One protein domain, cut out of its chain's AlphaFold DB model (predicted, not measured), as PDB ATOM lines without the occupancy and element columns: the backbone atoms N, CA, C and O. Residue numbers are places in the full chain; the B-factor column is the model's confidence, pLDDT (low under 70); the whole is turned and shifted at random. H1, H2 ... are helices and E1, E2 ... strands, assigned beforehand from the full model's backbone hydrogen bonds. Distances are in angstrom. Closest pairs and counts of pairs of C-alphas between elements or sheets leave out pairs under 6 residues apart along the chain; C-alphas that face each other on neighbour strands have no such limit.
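This is residues 8 to 51 of the 126 residues of a protein of Cutibacterium acnes JCM 18920 (UniProt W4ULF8). A two-stranded hairpin, E2 and E3, makes one end of a small flat domain, and the short strand E1 makes the other end, with two short helices between them, H2 near the middle and H1 to one side of it. The stretch before E1 folds back in a wide loop, and residues 8 to 9 pair antiparallel with residues 17 to 18 of E1. The 44 printed residues hold three named strands and two named helices, in the order E1, H1, H2, E2, E3; the sheet, E2 - E3, is antiparallel, and the class is mixed, helices and strands. The whole is compact, with a radius of gyration of the C-alphas of 10.1 A, and the C-alphas span 28 by 23 by 12 A.

Strand E2 is residues 39 to 42, 9.9 A from first to last C-alpha, beginning at C-alpha 39 at (196.832, 232.776, 165.443). Strand E3 is residues 47 to 50, 10.1 A long, and ends at C-alpha 50 at (193.676, 230.545, 162.968). Helix H2 is residues 29 to 33, 6.0 A long, and helix H1 is residues 21 to 26, 8.6 A long. Strand E1 is residues 17 to 19, 6.8 A long, with C-alpha 17 at (206.710, 228.389, 182.386).

E2 and E3 form a hairpin, antiparallel with 150 degrees between their directions. The C-alphas of Phe 41 and Phe 48 face each other at 4.5 A. N 40 and O 49 are within hydrogen-bond range at 2.8 A, as are N 49 and O 40 at 2.8 A. The closest C-alphas of H2 and E2 are those of Glu 31 and Phe 41, 5.9 A apart. H2 and E3 are apart. H1 and H2 are close but not clearly touching, with the closest C-alphas, those of Leu 24 and Leu 30, 5.6 A apart. The closest C-alphas of E1 and H2 are those of Val 17 and Ala 29, 7.1 A apart, and those of E1 and H1 are Ile 18 and Leu 24, 7.8 A apart. E1 pairs with no named strand, and both E1 and H1 are apart from E2 and E3. In H1 and H2 every O i to N i+4 pair is within hydrogen-bond range.

The two C-alphas farthest apart are those of Ile 18 and Ser 51, at 28.6 A. The printed part runs from residue 8 to residue 51 and has no cut. The four links between consecutive named elements are tight. The mean pLDDT of the printed part is 84.7; residues 12 to 14 and residue 37 are under 70, where the model's confidence is low.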
ATOM      1  N   TRP A   8     203.763 222.376 181.390       93.75
ATOM      2  CA  TRP A   8     205.091 222.913 181.114       93.75
ATOM      3  C   TRP A   8     205.028 223.527 179.726       93.75
ATOM      4  O   TRP A   8     204.870 222.816 178.734       93.75
ATOM      5  N   VAL A   9     205.075 224.852 179.658       90.19
ATOM      6  CA  VAL A   9     204.871 225.600 178.421       90.19
ATOM      7  C   VAL A   9     206.194 226.213 177.996       90.19
ATOM      8  O   VAL A   9     206.801 226.973 178.745       90.19
ATOM      9  N   ALA A  10     206.625 225.879 176.784       88.31
ATOM     10  CA  ALA A  10     207.800 226.442 176.138       88.31
ATOM     11  C   ALA A  10     207.383 227.038 174.792       88.31
ATOM     12  O   ALA A  10     206.700 226.380 174.007       88.31
ATOM     13  N   GLY A  11     207.780 228.282 174.540       79.50
ATOM     14  CA  GLY A  11     207.542 228.996 173.294       79.50
ATOM     15  C   GLY A  11     208.841 229.371 172.593       79.50
ATOM     16  O   GLY A  11     209.944 229.051 173.040       79.50
ATOM     17  N   HIS A  12     208.714 230.078 171.473       67.50
ATOM     18  CA  HIS A  12     209.878 230.576 170.747       67.50
ATOM     19  C   HIS A  12     210.582 231.658 171.582       67.50
ATOM     20  O   HIS A  12     210.016 232.722 171.821       67.50
ATOM     21  N   ASN A  13     211.816 231.389 172.021       65.81
ATOM     22  CA  ASN A  13     212.635 232.288 172.846       65.81
ATOM     23  C   ASN A  13     212.034 232.661 174.218       65.81
ATOM     24  O   ASN A  13     212.294 233.755 174.719       65.81
ATOM     25  N   THR A  14     211.249 231.778 174.841       67.12
ATOM     26  CA  THR A  14     210.765 231.965 176.220       67.12
ATOM     27  C   THR A  14     211.328 230.891 177.142       67.12
ATOM     28  O   THR A  14     211.471 229.739 176.730       67.12
ATOM     29  N   ASP A  15     211.567 231.236 178.408       83.69
ATOM     30  CA  ASP A  15     211.797 230.237 179.453       83.69
ATOM     31  C   ASP A  15     210.597 229.285 179.568       83.69
ATOM     32  O   ASP A  15     209.467 229.621 179.192       83.69
ATOM     33  N   VAL A  16     210.837 228.086 180.102       91.38
ATOM     34  CA  VAL A  16     209.756 227.148 180.415       91.38
ATOM     35  C   VAL A  16     208.942 227.709 181.578       91.38
ATOM     36  O   VAL A  16     209.466 227.892 182.675       91.38
ATOM     37  N   VAL A  17     207.649 227.939 181.353       92.81
ATOM     38  CA  VAL A  17     206.710 228.389 182.386       92.81
ATOM     39  C   VAL A  17     205.850 227.211 182.825       92.81
ATOM     40  O   VAL A  17     205.348 226.453 181.994       92.81
ATOM     41  N   ILE A  18     205.687 227.051 184.137       94.50
ATOM     42  CA  ILE A  18     204.961 225.929 184.738       94.50
ATOM     43  C   ILE A  18     203.773 226.466 185.531       94.50
ATOM     44  O   ILE A  18     203.923 227.423 186.289       94.50
ATOM     45  N   GLY A  19     202.601 225.856 185.374       94.12
ATOM     46  CA  GLY A  19     201.413 226.239 186.136       94.12
ATOM     47  C   GLY A  19     200.143 225.521 185.696       94.12
ATOM     48  O   GLY A  19     200.155 224.742 184.740       94.12
ATOM     49  N   ALA A  20     199.042 225.795 186.397       93.06
ATOM     50  CA  ALA A  20     197.718 225.346 185.981       93.06
ATOM     51  C   ALA A  20     197.314 226.022 184.653       93.06
ATOM     52  O   ALA A  20     197.688 227.181 184.428       93.06
ATOM     53  N   PRO A  21     196.549 225.348 183.772       91.50
ATOM     54  CA  PRO A  21     196.105 225.934 182.507       91.50
ATOM     55  C   PRO A  21     195.446 227.312 182.665       91.50
ATOM     56  O   PRO A  21     195.726 228.218 181.881       91.50
ATOM     57  N   GLU A  22     194.613 227.491 183.689       92.50
ATOM     58  CA  GLU A  22     193.870 228.723 183.960       92.50
ATOM     59  C   GLU A  22     194.790 229.868 184.400       92.50
ATOM     60  O   GLU A  22     194.616 231.005 183.956       92.50
ATOM     61  N   ASP A  23     195.800 229.577 185.223       93.81
ATOM     62  CA  ASP A  23     196.779 230.569 185.674       93.81
ATOM     63  C   ASP A  23     197.688 231.016 184.525       93.81
ATOM     64  O   ASP A  23     197.920 232.214 184.348       93.81
ATOM     65  N   LEU A  24     198.147 230.064 183.702       92.75
ATOM     66  CA  LEU A  24     198.968 230.343 182.518       92.75
ATOM     67  C   LEU A  24     198.190 231.079 181.421       92.75
ATOM     68  O   LEU A  24     198.767 231.836 180.640       92.75
ATOM     69  N   ALA A  25     196.876 230.871 181.341       91.06
ATOM     70  CA  ALA A  25     196.016 231.657 180.470       91.06
ATOM     71  C   ALA A  25     195.857 233.085 181.002       91.06
ATOM     72  O   ALA A  25     196.044 234.052 180.266       91.06
ATOM     73  N   ARG A  26     195.555 233.223 182.300       91.94
ATOM     74  CA  ARG A  26     195.304 234.510 182.957       91.94
ATOM     75  C   ARG A  26     196.521 235.433 182.947       91.94
ATOM     76  O   ARG A  26     196.352 236.642 182.817       91.94
ATOM     77  N   ASN A  27     197.725 234.888 183.114       91.75
ATOM     78  CA  ASN A  27     198.964 235.668 183.117       91.75
ATOM     79  C   ASN A  27     199.555 235.893 181.708       91.75
ATOM     80  O   ASN A  27     200.597 236.535 181.588       91.75
ATOM     81  N   GLY A  28     198.903 235.380 180.658       89.69
ATOM     82  CA  GLY A  28     199.323 235.538 179.265       89.69
ATOM     83  C   GLY A  28     200.455 234.609 178.812       89.69
ATOM     84  O   GLY A  28     200.890 234.719 177.667       89.69
ATOM     85  N   ALA A  29     200.929 233.678 179.649       90.56
ATOM     86  CA  ALA A  29     202.000 232.747 179.285       90.56
ATOM     87  C   ALA A  29     201.604 231.825 178.122       90.56
ATOM     88  O   ALA A  29     202.422 231.584 177.234       90.56
ATOM     89  N   LEU A  30     200.350 231.352 178.078       89.12
ATOM     90  CA  LEU A  30     199.857 230.558 176.944       89.12
ATOM     91  C   LEU A  30     199.837 231.378 175.650       89.12
ATOM     92  O   LEU A  30     200.390 230.950 174.642       89.12
ATOM     93  N   GLU A  31     199.249 232.573 175.670       88.44
ATOM     94  CA  GLU A  31     199.209 233.433 174.483       88.44
ATOM     95  C   GLU A  31     200.621 233.771 173.985       88.44
ATOM     96  O   GLU A  31     200.882 233.719 172.786       88.44
ATOM     97  N   ALA A  32     201.548 234.077 174.897       87.94
ATOM     98  CA  ALA A  32     202.930 234.383 174.551       87.94
ATOM     99  C   ALA A  32     203.663 233.185 173.931       87.94
ATOM    100  O   ALA A  32     204.333 233.352 172.913       87.94
ATOM    101  N   ALA A  33     203.519 231.988 174.506       86.00
ATOM    102  CA  ALA A  33     204.227 230.799 174.042       86.00
ATOM    103  C   ALA A  33     203.777 230.323 172.654       86.00
ATOM    104  O   ALA A  33     204.587 229.811 171.882       86.00
ATOM    105  N   PHE A  34     202.498 230.520 172.330       80.50
ATOM    106  CA  PHE A  34     201.897 230.117 171.059       80.50
ATOM    107  C   PHE A  34     201.716 231.283 170.076       80.50
ATOM    108  O   PHE A  34     201.062 231.126 169.043       80.50
ATOM    109  N   ARG A  35     202.291 232.459 170.366       80.19
ATOM    110  CA  ARG A  35     202.191 233.632 169.493       80.19
ATOM    111  C   ARG A  35     202.813 233.323 168.134       80.19
ATOM    112  O   ARG A  35     204.015 233.119 168.013       80.19
ATOM    113  N   THR A  36     201.985 233.295 167.102       76.62
ATOM    114  CA  THR A  36     202.381 233.105 165.703       76.62
ATOM    115  C   THR A  36     201.458 233.954 164.840       76.62
ATOM    116  O   THR A  36     200.311 234.208 165.212       76.62
ATOM    117  N   GLU A  37     201.955 234.424 163.698       69.44
ATOM    118  CA  GLU A  37     201.160 235.210 162.759       69.44
ATOM    119  C   GLU A  37     199.866 234.473 162.367       69.44
ATOM    120  O   GLU A  37     199.870 233.276 162.070       69.44
ATOM    121  N   GLY A  38     198.735 235.181 162.427       70.75
ATOM    122  CA  GLY A  38     197.420 234.634 162.091       70.75
ATOM    123  C   GLY A  38     196.773 233.741 163.156       70.75
ATOM    124  O   GLY A  38     195.652 233.290 162.923       70.75
ATOM    125  N   ILE A  39     197.418 233.505 164.307       80.25
ATOM    126  CA  ILE A  39     196.832 232.776 165.443       80.25
ATOM    127  C   ILE A  39     196.332 233.764 166.505       80.25
ATOM    128  O   ILE A  39     197.069 234.631 166.963       80.25
ATOM    129  N   THR A  40     195.074 233.611 166.922       83.31
ATOM    130  CA  THR A  40     194.447 234.365 168.017       83.31
ATOM    131  C   THR A  40     194.103 233.421 169.164       83.31
ATOM    132  O   THR A  40     193.536 232.353 168.936       83.31
ATOM    133  N   PHE A  41     194.420 233.812 170.398       86.44
ATOM    134  CA  PHE A  41     194.021 233.078 171.596       86.44
ATOM    135  C   PHE A  41     192.740 233.674 172.188       86.44
ATOM    136  O   PHE A  41     192.689 234.860 172.501       86.44
ATOM    137  N   ASP A  42     191.706 232.850 172.358       86.25
ATOM    138  CA  ASP A  42     190.490 233.224 173.076       86.25
ATOM    139  C   ASP A  42     190.589 232.751 174.529       86.25
ATOM    140  O   ASP A  42     190.467 231.562 174.839       86.25
ATOM    141  N   LEU A  43     190.793 233.712 175.433       84.75
ATOM    142  CA  LEU A  43     190.895 233.473 176.871       84.75
ATOM    143  C   LEU A  43     189.592 232.929 177.481       84.75
ATOM    144  O   LEU A  43     189.639 232.211 178.476       84.75
ATOM    145  N   ARG A  44     188.420 233.245 176.912       84.94
ATOM    146  CA  ARG A  44     187.123 232.802 177.457       84.94
ATOM    147  C   ARG A  44     186.894 231.315 177.230       84.94
ATOM    148  O   ARG A  44     186.244 230.666 178.046       84.94
ATOM    149  N   THR A  45     187.388 230.791 176.114       84.31
ATOM    150  CA  THR A  45     187.235 229.383 175.725       84.31
ATOM    151  C   THR A  45     188.506 228.566 175.945       84.31
ATOM    152  O   THR A  45     188.436 227.335 175.901       84.31
ATOM    153  N   LEU A  46     189.640 229.230 176.201       82.12
ATOM    154  CA  LEU A  46     190.986 228.654 176.234       82.12
ATOM    155  C   LEU A  46     191.322 227.918 174.930       82.12
ATOM    156  O   LEU A  46     191.827 226.792 174.941       82.12
ATOM    157  N   THR A  47     191.004 228.541 173.794       83.12
ATOM    158  CA  THR A  47     191.232 227.966 172.460       83.12
ATOM    159  C   THR A  47     192.052 228.893 171.578       83.12
ATOM    160  O   THR A  47     191.897 230.110 171.621       83.12
ATOM    161  N   PHE A  48     192.885 228.300 170.728       84.19
ATOM    162  CA  PHE A  48     193.570 229.001 169.650       84.19
ATOM    163  C   PHE A  48     192.756 228.887 168.366       84.19
ATOM    164  O   PHE A  48     192.262 227.810 168.036       84.19
ATOM    165  N   TRP A  49     192.653 229.992 167.641       78.62
ATOM    166  CA  TRP A  49     191.989 230.076 166.350       78.62
ATOM    167  C   TRP A  49     192.963 230.612 165.316       78.62
ATOM    168  O   TRP A  49     193.718 231.540 165.598       78.62
ATOM    169  N   GLN A  50     192.923 230.050 164.113       75.88
ATOM    170  CA  GLN A  50     193.676 230.545 162.968       75.88
ATOM    171  C   GLN A  50     192.692 230.892 161.851       75.88
ATOM    172  O   GLN A  50     191.770 230.123 161.587       75.88
ATOM    173  N   SER A  51     192.859 232.059 161.227       75.62
ATOM    174  CA  SER A  51     192.031 232.454 160.080       75.62
ATOM    175  C   SER A  51     192.425 231.668 158.836       75.62
ATOM    176  O   SER A  51     193.613 231.514 158.563       75.62
TER     177      SER A  51